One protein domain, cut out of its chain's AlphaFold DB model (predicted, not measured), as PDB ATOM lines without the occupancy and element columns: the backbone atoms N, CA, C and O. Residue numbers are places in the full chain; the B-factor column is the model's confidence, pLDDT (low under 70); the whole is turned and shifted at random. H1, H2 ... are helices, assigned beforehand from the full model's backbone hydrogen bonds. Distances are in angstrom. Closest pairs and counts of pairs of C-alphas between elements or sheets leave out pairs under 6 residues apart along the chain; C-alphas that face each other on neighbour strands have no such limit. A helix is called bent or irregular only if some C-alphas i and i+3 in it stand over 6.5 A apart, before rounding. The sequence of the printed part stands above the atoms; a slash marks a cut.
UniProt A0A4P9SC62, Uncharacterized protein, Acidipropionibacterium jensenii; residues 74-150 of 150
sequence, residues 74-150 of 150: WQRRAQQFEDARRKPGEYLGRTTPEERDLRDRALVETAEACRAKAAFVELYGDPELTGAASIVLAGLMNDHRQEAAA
ATOM      1  N   TRP A  74      11.423   9.781  -0.913       94.69
ATOM      2  CA  TRP A  74      12.097  11.045  -0.610       94.69
ATOM      3  C   TRP A  74      11.224  12.026   0.177       94.69
ATOM      4  O   TRP A  74      11.717  12.658   1.113       94.69
ATOM      5  N   GLN A  75       9.925  12.100  -0.126       95.94
ATOM      6  CA  GLN A  75       8.965  12.898   0.646       95.94
ATOM      7  C   GLN A  75       8.869  12.420   2.103       95.94
ATOM      8  O   GLN A  75       8.996  13.218   3.032       95.94
ATOM      9  N   ARG A  76       8.703  11.106   2.325       95.06
ATOM     10  CA  ARG A  76       8.673  10.533   3.684       95.06
ATOM     11  C   ARG A  76       9.985  10.777   4.424       95.06
ATOM     12  O   ARG A  76       9.971  11.074   5.615       95.06
ATOM     13  N   ARG A  77      11.119  10.662   3.730       95.31
ATOM     14  CA  ARG A  77      12.444  10.895   4.310       95.31
ATOM     15  C   ARG A  77      12.650  12.360   4.708       95.31
ATOM     16  O   ARG A  77      13.187  12.608   5.782       95.31
ATOM     17  N   ALA A  78      12.177  13.317   3.907       97.00
ATOM     18  CA  ALA A  78      12.171  14.731   4.286       97.00
ATOM     19  C   ALA A  78      11.383  14.950   5.588       97.00
ATOM     20  O   ALA A  78      11.904  15.548   6.530       97.00
ATOM     21  N   GLN A  79      10.186  14.359   5.681       96.31
ATOM     22  CA  GLN A  79       9.350  14.448   6.877       96.31
ATOM     23  C   GLN A  79      10.048  13.884   8.122       96.31
ATOM     24  O   GLN A  79       9.958  14.479   9.188       96.31
ATOM     25  N   GLN A  80      10.806  12.790   8.003       96.94
ATOM     26  CA  GLN A  80      11.570  12.241   9.132       96.94
ATOM     27  C   GLN A  80      12.592  13.238   9.693       96.94
ATOM     28  O   GLN A  80      12.766  13.318  10.910       96.94
ATOM     29  N   PHE A  81      13.267  14.003   8.830       96.00
ATOM     30  CA  PHE A  81      14.205  15.034   9.279       96.00
ATOM     31  C   PHE A  81      13.490  16.223   9.910       96.00
ATOM     32  O   PHE A  81      13.980  16.757  10.900       96.00
ATOM     33  N   GLU A  82      12.323  16.600   9.390       94.75
ATOM     34  CA  GLU A  82      11.473  17.635   9.982       94.75
ATOM     35  C   GLU A  82      10.930  17.224  11.352       94.75
ATOM     36  O   GLU A  82      10.960  18.016  12.291       94.75
ATOM     37  N   ASP A  83      10.498  15.976  11.490       93.56
ATOM     38  CA  ASP A  83       9.985  15.420  12.741       93.56
ATOM     39  C   ASP A  83      11.080  15.270  13.799       93.56
ATOM     40  O   ASP A  83      10.796  15.365  14.995       93.56
ATOM     41  N   ALA A  84      12.325  15.059  13.357       93.38
ATOM     42  CA  ALA A  84      13.514  15.019  14.202       93.38
ATOM     43  C   ALA A  84      13.985  16.411  14.653       93.38
ATOM     44  O   ALA A  84      14.905  16.508  15.476       93.38
ATOM     45  N   ARG A  85      13.392  17.490  14.122       91.94
ATOM     46  CA  ARG A  85      13.682  18.844  14.591       91.94
ATOM     47  C   ARG A  85      13.174  19.023  16.005       91.94
ATOM     48  O   ARG A  85      12.146  18.487  16.416       91.94
ATOM     49  N   ARG A  86      13.909  19.848  16.739       86.69
ATOM     50  CA  ARG A  86      13.602  20.131  18.130       86.69
ATOM     51  C   ARG A  86      12.253  20.842  18.250       86.69
ATOM     52  O   ARG A  86      12.028  21.871  17.612       86.69
ATOM     53  N   LYS A  87      11.404  20.365  19.158       87.25
ATOM     54  CA  LYS A  87      10.101  20.973  19.466       87.25
ATOM     55  C   LYS A  87      10.174  21.880  20.703       87.25
ATOM     56  O   LYS A  87      11.003  21.665  21.598       87.25
ATOM     57  N   PRO A  88       9.322  22.918  20.801       84.25
ATOM     58  CA  PRO A  88       9.218  23.724  22.013       84.25
ATOM     59  C   PRO A  88       8.887  22.846  23.228       84.25
ATOM     60  O   PRO A  88       7.965  22.040  23.179       84.25
ATOM     61  N   GLY A  89       9.639  23.001  24.320       83.81
ATOM     62  CA  GLY A  89       9.440  22.227  25.553       83.81
ATOM     63  C   GLY A  89      10.212  20.904  25.644       83.81
ATOM     64  O   GLY A  89      10.193  20.284  26.703       83.81
ATOM     65  N   GLU A  90      10.939  20.486  24.601       86.50
ATOM     66  CA  GLU A  90      11.796  19.294  24.682       86.50
ATOM     67  C   GLU A  90      13.021  19.491  25.583       86.50
ATOM     68  O   GLU A  90      13.621  20.575  25.644       86.50
ATOM     69  N   TYR A  91      13.411  18.399  26.250       85.38
ATOM     70  CA  TYR A  91      14.577  18.329  27.125       85.38
ATOM     71  C   TYR A  91      15.872  18.644  26.365       85.38
ATOM     72  O   TYR A  91      16.148  18.094  25.304       85.38
ATOM     73  N   LEU A  92      16.684  19.535  26.938       81.75
ATOM     74  CA  LEU A  92      17.861  20.112  26.282       81.75
ATOM     75  C   LEU A  92      19.172  19.361  26.543       81.75
ATOM     76  O   LEU A  92      20.153  19.545  25.818       81.75
ATOM     77  N   GLY A  93      19.206  18.514  27.572       85.50
ATOM     78  CA  GLY A  93      20.435  17.851  27.992       85.50
ATOM     79  C   GLY A  93      21.573  18.843  28.246       85.50
ATOM     80  O   GLY A  93      21.366  19.915  28.809       85.50
ATOM     81  N   ARG A  94      22.787  18.461  27.833       87.12
ATOM     82  CA  ARG A  94      24.021  19.250  27.997       87.12
ATOM     83  C   ARG A  94      24.417  20.052  26.747       87.12
ATOM     84  O   ARG A  94      25.548  20.513  26.680       87.12
ATOM     85  N   THR A  95      23.527  20.183  25.763       89.12
ATOM     86  CA  THR A  95      23.849  20.851  24.488       89.12
ATOM     87  C   THR A  95      23.795  22.371  24.611       89.12
ATOM     88  O   THR A  95      22.880  22.921  25.241       89.12
ATOM     89  N   THR A  96      24.755  23.071  24.006       90.75
ATOM     90  CA  THR A  96      24.740  24.543  23.992       90.75
ATOM     91  C   THR A  96      23.650  25.067  23.043       90.75
ATOM     92  O   THR A  96      23.100  24.311  22.234       90.75
ATOM     93  N   PRO A  97      23.225  26.338  23.157       89.50
ATOM     94  CA  PRO A  97      22.338  26.957  22.170       89.50
ATOM     95  C   PRO A  97      22.878  26.866  20.736       89.50
ATOM     96  O   PRO A  97      22.151  26.462  19.834       89.50
ATOM     97  N   GLU A  98      24.165  27.140  20.538       91.56
ATOM     98  CA  GLU A  98      24.798  27.177  19.218       91.56
ATOM     99  C   GLU A  98      24.836  25.793  18.556       91.56
ATOM    100  O   GLU A  98      24.566  25.667  17.361       91.56
ATOM    101  N   GLU A  99      25.121  24.739  19.329       91.69
ATOM    102  CA  GLU A  99      25.087  23.349  18.853       91.69
ATOM    103  C   GLU A  99      23.686  22.939  18.390       91.69
ATOM    104  O   GLU A  99      23.530  22.233  17.389       91.69
ATOM    105  N   ARG A 100      22.653  23.400  19.102       90.44
ATOM    106  CA  ARG A 100      21.254  23.123  18.758       90.44
ATOM    107  C   ARG A 100      20.847  23.825  17.474       90.44
ATOM    108  O   ARG A 100      20.255  23.182  16.612       90.44
ATOM    109  N   ASP A 101      21.214  25.091  17.319       91.12
ATOM    110  CA  ASP A 101      20.918  25.858  16.108       91.12
ATOM    111  C   ASP A 101      21.669  25.308  14.889       91.12
ATOM    112  O   ASP A 101      21.163  25.326  13.768       91.12
ATOM    113  N   LEU A 102      22.889  24.801  15.082       93.94
ATOM    114  CA  LEU A 102      23.648  24.142  14.021       93.94
ATOM    115  C   LEU A 102      22.992  22.821  13.603       93.94
ATOM    116  O   LEU A 102      22.856  22.553  12.409       93.94
ATOM    117  N   ARG A 103      22.529  22.023  14.570       92.12
ATOM    118  CA  ARG A 103      21.818  20.771  14.297       92.12
ATOM    119  C   ARG A 103      20.469  21.003  13.619       92.12
ATOM    120  O   ARG A 103      20.153  20.272  12.687       92.12
ATOM    121  N   ASP A 104      19.699  22.007  14.043       93.81
ATOM    122  CA  ASP A 104      18.423  22.339  13.393       93.81
ATOM    123  C   ASP A 104      18.644  22.764  11.936       93.81
ATOM    124  O   ASP A 104      17.972  22.252  11.046       93.81
ATOM    125  N   ARG A 105      19.654  23.606  11.669       94.88
ATOM    126  CA  ARG A 105      20.019  23.993  10.297       94.88
ATOM    127  C   ARG A 105      20.390  22.795   9.426       94.88
ATOM    128  O   ARG A 105      19.889  22.696   8.314       94.88
ATOM    129  N   ALA A 106      21.202  21.870   9.939       95.62
ATOM    130  CA  ALA A 106      21.580  20.667   9.197       95.62
ATOM    131  C   ALA A 106      20.366  19.778   8.864       95.62
ATOM    132  O   ALA A 106      20.279  19.223   7.767       95.62
ATOM    133  N   LEU A 107      19.408  19.656   9.791       95.88
ATOM    134  CA  LEU A 107      18.163  18.919   9.554       95.88
ATOM    135  C   LEU A 107      17.300  19.598   8.486       95.88
ATOM    136  O   LEU A 107      16.783  18.911   7.607       95.88
ATOM    137  N   VAL A 108      17.176  20.928   8.535       96.62
ATOM    138  CA  VAL A 108      16.437  21.710   7.531       96.62
ATOM    139  C   VAL A 108      17.062  21.550   6.148       96.62
ATOM    140  O   VAL A 108      16.356  21.190   5.211       96.62
ATOM    141  N   GLU A 109      18.377  21.729   6.030       97.44
ATOM    142  CA  GLU A 109      19.105  21.572   4.764       97.44
ATOM    143  C   GLU A 109      18.925  20.162   4.182       97.44
ATOM    144  O   GLU A 109      18.646  19.990   2.995       97.44
ATOM    145  N   THR A 110      18.999  19.136   5.032       97.50
ATOM    146  CA  THR A 110      18.806  17.746   4.600       97.50
ATOM    147  C   THR A 110      17.366  17.488   4.147       97.50
ATOM    148  O   THR A 110      17.147  16.811   3.136       97.50
ATOM    149  N   ALA A 111      16.373  18.028   4.860       97.31
ATOM    150  CA  ALA A 111      14.972  17.918   4.469       97.31
ATOM    151  C   ALA A 111      14.714  18.607   3.119       97.31
ATOM    152  O   ALA A 111      14.061  18.033   2.249       97.31
ATOM    153  N   GLU A 112      15.278  19.797   2.906       97.56
ATOM    154  CA  GLU A 112      15.188  20.527   1.638       97.56
ATOM    155  C   GLU A 112      15.825  19.758   0.478       97.56
ATOM    156  O   GLU A 112      15.199  19.621  -0.575       97.56
ATOM    157  N   ALA A 113      17.007  19.170   0.680       97.12
ATOM    158  CA  ALA A 113      17.647  18.318  -0.320       97.12
ATOM    159  C   ALA A 113      16.776  17.100  -0.682       97.12
ATOM    160  O   ALA A 113      16.629  16.766  -1.860       97.12
ATOM    161  N   CYS A 114      16.135  16.469   0.311       96.69
ATOM    162  CA  CYS A 114      15.204  15.363   0.076       96.69
ATOM    163  C   CYS A 114      13.981  15.814  -0.739       96.69
ATOM    164  O   CYS A 114      13.587  15.126  -1.679       96.69
ATOM    165  N   ARG A 115      13.400  16.985  -0.442       96.81
ATOM    166  CA  ARG A 115      12.277  17.531  -1.224       96.81
ATOM    167  C   ARG A 115      12.685  17.881  -2.656       96.81
ATOM    168  O   ARG A 115      11.935  17.593  -3.582       96.81
ATOM    169  N   ALA A 116      13.874  18.449  -2.853       95.44
ATOM    170  CA  ALA A 116      14.404  18.733  -4.185       95.44
ATOM    171  C   ALA A 116      14.593  17.445  -5.004       95.44
ATOM    172  O   ALA A 116      14.244  17.401  -6.183       95.44
ATOM    173  N   LYS A 117      15.082  16.373  -4.368       93.44
ATOM    174  CA  LYS A 117      15.187  15.050  -4.991       93.44
ATOM    175  C   LYS A 117      13.813  14.459  -5.320       93.44
ATOM    176  O   LYS A 117      13.651  13.949  -6.424       93.44
ATOM    177  N   ALA A 118      12.828  14.573  -4.427       94.31
ATOM    178  CA  ALA A 118      11.452  14.152  -4.707       94.31
ATOM    179  C   ALA A 118      10.888  14.871  -5.941       94.31
ATOM    180  O   ALA A 118      10.437  14.214  -6.871       94.31
ATOM    181  N   ALA A 119      11.014  16.202  -5.997       94.12
ATOM    182  CA  ALA A 119      10.563  17.002  -7.136       94.12
ATOM    183  C   ALA A 119      11.287  16.628  -8.443       94.12
ATOM    184  O   ALA A 119      10.674  16.573  -9.506       94.12
ATOM    185  N   PHE A 120      12.590  16.335  -8.374       93.44
ATOM    186  CA  PHE A 120      13.345  15.833  -9.523       93.44
ATOM    187  C   PHE A 120      12.790  14.491 -10.021       93.44
ATOM    188  O   PHE A 120      12.587  14.314 -11.219       93.44
ATOM    189  N   VAL A 121      12.530  13.551  -9.112       92.12
ATOM    190  CA  VAL A 121      11.990  12.231  -9.460       92.12
ATOM    191  C   VAL A 121      10.561  12.334  -9.997       92.12
ATOM    192  O   VAL A 121      10.235  11.646 -10.952       92.12
ATOM    193  N   GLU A 122       9.720  13.215  -9.459       91.00
ATOM    194  CA  GLU A 122       8.369  13.454  -9.991       91.00
ATOM    195  C   GLU A 122       8.389  13.994 -11.424       91.00
ATOM    196  O   GLU A 122       7.517  13.664 -12.223       91.00
ATOM    197  N   LEU A 123       9.379  14.830 -11.751       90.81
ATOM    198  CA  LEU A 123       9.473  15.470 -13.060       90.81
ATOM    199  C   LEU A 123      10.110  14.570 -14.128       90.81
ATOM    200  O   LEU A 123       9.751  14.671 -15.300       90.81
ATOM    201  N   TYR A 124      11.075  13.732 -13.740       88.62
ATOM    202  CA  TYR A 124      11.915  12.975 -14.677       88.62
ATOM    203  C   TYR A 124      11.859  11.454 -14.499       88.62
ATOM    204  O   TYR A 124      12.443  10.731 -15.306       88.62
ATOM    205  N   GLY A 125      11.228  10.960 -13.438       85.00
ATOM    206  CA  GLY A 125      11.128   9.536 -13.138       85.00
ATOM    207  C   GLY A 125      10.007   8.839 -13.905       85.00
ATOM    208  O   GLY A 125       9.068   9.467 -14.389       85.00
ATOM    209  N   ASP A 126      10.105   7.513 -13.972       84.38
ATOM    210  CA  ASP A 126       9.059   6.632 -14.492       84.38
ATOM    211  C   ASP A 126       8.510   5.770 -13.338       84.38
ATOM    212  O   ASP A 126       9.156   4.798 -12.927       84.38
ATOM    213  N   PRO A 127       7.343   6.123 -12.767       79.25
ATOM    214  CA  PRO A 127       6.788   5.406 -11.624       79.25
ATOM    215  C   PRO A 127       6.332   3.983 -11.976       79.25
ATOM    216  O   PRO A 127       6.341   3.114 -11.100       79.25
ATOM    217  N   GLU A 128       5.960   3.716 -13.232       81.31
ATOM    218  CA  GLU A 128       5.547   2.378 -13.669       81.31
ATOM    219  C   GLU A 128       6.755   1.443 -13.737       81.31
ATOM    220  O   GLU A 128       6.704   0.323 -13.216       81.31
ATOM    221  N   LEU A 129       7.870   1.929 -14.293       78.69
ATOM    222  CA  LEU A 129       9.130   1.194 -14.321       78.69
ATOM    223  C   LEU A 129       9.642   0.901 -12.906       78.69
ATOM    224  O   LEU A 129       9.991  -0.243 -12.608       78.69
ATOM    225  N   THR A 130       9.648   1.901 -12.017       81.81
ATOM    226  CA  THR A 130      10.106   1.728 -10.628       81.81
ATOM    227  C   THR A 130       9.248   0.707  -9.877       81.81
ATOM    228  O   THR A 130       9.782  -0.158  -9.175       81.81
ATOM    229  N   GLY A 131       7.923   0.752 -10.055       79.75
ATOM    230  CA  GLY A 131       6.994  -0.200  -9.444       79.75
ATOM    231  C   GLY A 131       7.183  -1.631  -9.952       79.75
ATOM    232  O   GLY A 131       7.330  -2.557  -9.149       79.75
ATOM    233  N   ALA A 132       7.236  -1.821 -11.274       79.69
ATOM    234  CA  ALA A 132       7.416  -3.138 -11.883       79.69
ATOM    235  C   ALA A 132       8.775  -3.761 -11.515       79.69
ATOM    236  O   ALA A 132       8.839  -4.926 -11.114       79.69
ATOM    237  N   ALA A 133       9.853  -2.976 -11.579       82.69
ATOM    238  CA  ALA A 133      11.192  -3.435 -11.224       82.69
ATOM    239  C   ALA A 133      11.306  -3.806  -9.734       82.69
ATOM    240  O   ALA A 133      11.972  -4.785  -9.397       82.69
ATOM    241  N   SER A 134      10.609  -3.088  -8.844       83.12
ATOM    242  CA  SER A 134      10.634  -3.368  -7.400       83.12
ATOM    243  C   SER A 134      10.038  -4.737  -7.065       83.12
ATOM    244  O   SER A 134      10.577  -5.451  -6.221       83.12
ATOM    245  N   ILE A 135       8.954  -5.132  -7.743       85.31
ATOM    246  CA  ILE A 135       8.319  -6.448  -7.561       85.31
ATOM    247  C   ILE A 135       9.261  -7.567  -8.013       85.31
ATOM    248  O   ILE A 135       9.447  -8.547  -7.290       85.31
ATOM    249  N   VAL A 136       9.882  -7.409  -9.186       85.75
ATOM    250  CA  VAL A 136      10.814  -8.403  -9.737       85.75
ATOM    251  C   VAL A 136      12.030  -8.575  -8.825       85.75
ATOM    252  O   VAL A 136      12.375  -9.705  -8.482       85.75
ATOM    253  N   LEU A 137      12.641  -7.477  -8.366       85.75
ATOM    254  CA  LEU A 137      13.773  -7.543  -7.435       85.75
ATOM    255  C   LEU A 137      13.395  -8.191  -6.101       85.75
ATOM    256  O   LEU A 137      14.176  -8.977  -5.575       85.75
ATOM    257  N   ALA A 138      12.207  -7.904  -5.559       85.75
ATOM    258  CA  ALA A 138      11.751  -8.531  -4.320       85.75
ATOM    259  C   ALA A 138      11.632 -10.060  -4.454       85.75
ATOM    260  O   ALA A 138      12.009 -10.776  -3.527       85.75
ATOM    261  N   GLY A 139      11.164 -10.552  -5.609       86.62
ATOM    262  CA  GLY A 139      11.151 -11.982  -5.934       86.62
ATOM    263  C   GLY A 139      12.561 -12.572  -5.980       86.62
ATOM    264  O   GLY A 139      12.871 -13.467  -5.199       86.62
ATOM    265  N   LEU A 140      13.444 -11.986  -6.795       85.81
ATOM    266  CA  LEU A 140      14.833 -12.446  -6.954       85.81
ATOM    267  C   LEU A 140      15.609 -12.468  -5.625       85.81
ATOM    268  O   LEU A 140      16.355 -13.402  -5.339       85.81
ATOM    269  N   MET A 141      15.423 -11.453  -4.778       85.62
ATOM    270  CA  MET A 141      16.062 -11.399  -3.460       85.62
ATOM    271  C   MET A 141      15.498 -12.435  -2.480       85.62
ATOM    272  O   MET A 141      16.229 -12.905  -1.604       85.62
ATOM    273  N   ASN A 142      14.205 -12.761  -2.571       86.62
ATOM    274  CA  ASN A 142      13.599 -13.802  -1.745       86.62
ATOM    275  C   ASN A 142      14.105 -15.190  -2.152       86.62
ATOM    276  O   ASN A 142      14.447 -15.975  -1.269       86.62
ATOM    277  N   ASP A 143      14.209 -15.453  -3.452       84.12
ATOM    278  CA  ASP A 143      14.707 -16.722  -3.984       84.12
ATOM    279  C   ASP A 143      16.146 -16.974  -3.510       84.12
ATOM    280  O   ASP A 143      16.414 -18.005  -2.894       84.12
ATOM    281  N   HIS A 144      17.031 -15.974  -3.601       80.00
ATOM    282  CA  HIS A 144      18.388 -16.095  -3.052       80.00
ATOM    283  C   HIS A 144      18.446 -16.319  -1.544       80.00
ATOM    284  O   HIS A 144      19.332 -17.014  -1.054       80.00
ATOM    285  N   ARG A 145      17.521 -15.734  -0.772       78.94
ATOM    286  CA  ARG A 145      17.473 -15.990   0.674       78.94
ATOM    287  C   ARG A 145      17.077 -17.438   0.966       78.94
ATOM    288  O   ARG A 145      17.554 -17.990   1.952       78.94
ATOM    289  N   GLN A 146      16.189 -18.018   0.161       80.56
ATOM    290  CA  GLN A 146      15.771 -19.412   0.310       80.56
ATOM    291  C   GLN A 146      16.890 -20.373  -0.095       80.56
ATOM    292  O   GLN A 146      17.132 -21.331   0.631       80.56
ATOM    293  N   GLU A 147      17.610 -20.081  -1.181       76.75
ATOM    294  CA  GLU A 147      18.785 -20.847  -1.617       76.75
ATOM    295  C   GLU A 147      19.909 -20.820  -0.574       76.75
ATOM    296  O   GLU A 147      20.458 -21.863  -0.248       76.75
ATOM    297  N   ALA A 148      20.198 -19.660   0.024       71.62
ATOM    298  CA  ALA A 148      21.226 -19.535   1.061       71.62
ATOM    299  C   ALA A 148      20.854 -20.192   2.409       71.62
ATOM    300  O   ALA A 148      21.702 -20.297   3.295       71.62
ATOM    301  N   ALA A 149      19.586 -20.569   2.607       69.06
ATOM    302  CA  ALA A 149      19.091 -21.192   3.836       69.06
ATOM    303  C   ALA A 149      18.900 -22.718   3.723       69.06
ATOM    304  O   ALA A 149      18.574 -23.349   4.734       69.06
ATOM    305  N   ALA A 150      19.048 -23.279   2.518       58.38
ATOM    306  CA  ALA A 150      18.915 -24.702   2.207       58.38
ATOM    307  C   ALA A 150      20.269 -25.424   2.274       58.38
ATOM    308  O   ALA A 150      20.258 -26.615   2.665       58.38
TER     309      ALA A 150
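Overview. This is residues 74 to 150 of the 150 residues of an uncharacterized protein of Acidipropionibacterium jensenii (UniProt A0A4P9SC62). A short helix, H1, lies side by side with part of the long helix H2 as a helical hairpin, and a third helix, H3, sticks out beyond the last residues of H2 as a free arm, with H2 and H3 making a corner like a slightly closed L. A long loop, residues 84 to 96, joins the two helices of the hairpin. The printed part has 77 residues with three named helices, H1, H2 and H3 in that order along the chain, and no named strand; the class is all helix. The whole is extended, with a radius of gyration of the C-alphas of 19.5 A, and its flat outline spans 53 by 39 by 17 A.

Along the chain. The printed part begins with H1, residues 74 to 83, whose first C-alpha, that of Trp 74, is at (12.097, 11.045, -0.610). From its first to its last C-alpha H1 measures 14.2 A. After residues 84 to 96, which hold no named element, comes H2, residues 97 to 124. It is the longest helix, with 28 residues and 40.8 A from C-alpha 97 at (22.338, 26.957, 22.170) to C-alpha 124 at (11.915, 12.975, -14.677). H3 follows with residues 127 to 147, 30.5 A long, and its last C-alpha, that of Glu 147, is at (18.785, -20.847, -1.617). No helix is bent.

Arrangement. H1 and H2 touch, with 22 pairs of C-alphas within 8 A. The closest C-alphas of the two are those of Ala 78 and Ala 111, 4.2 A apart. They form a helical hairpin and run opposite ways at a shallow tilt of 17 degrees, with their centres 8.6 A apart. H2 touches H1 with residues 107 to 118 alone. H3 touches no helix: H1 and H3 are apart, and H2 and H3 are apart too, though they follow each other in the chain. In H1, H2 and H3 every backbone O i to N i+4 pair is within hydrogen-bond range.

Size, cuts and confidence. The two C-alphas farthest apart are those of Pro 97 and Ala 150, at 55.5 A, while the first and last printed C-alphas are 36.5 A apart. The link from H1 to H2 is long, with 13 residues; the link from H2 to H3 is tight, with 2 residues. Residues 93 to 99, of which 97 to 99 belong to H2, stand free, and residues 122 to 150 stand free as well, of which 122 to 124 belong to H2 and 127 to 147 to H3. Without these stretches the body has 41 residues and spans 37 by 17 by 10 A. The printed part has no cut and ends at residue 150, the chain's last residue. The mean pLDDT of the printed part is 88.6, and residues 149 to 150 are under 70.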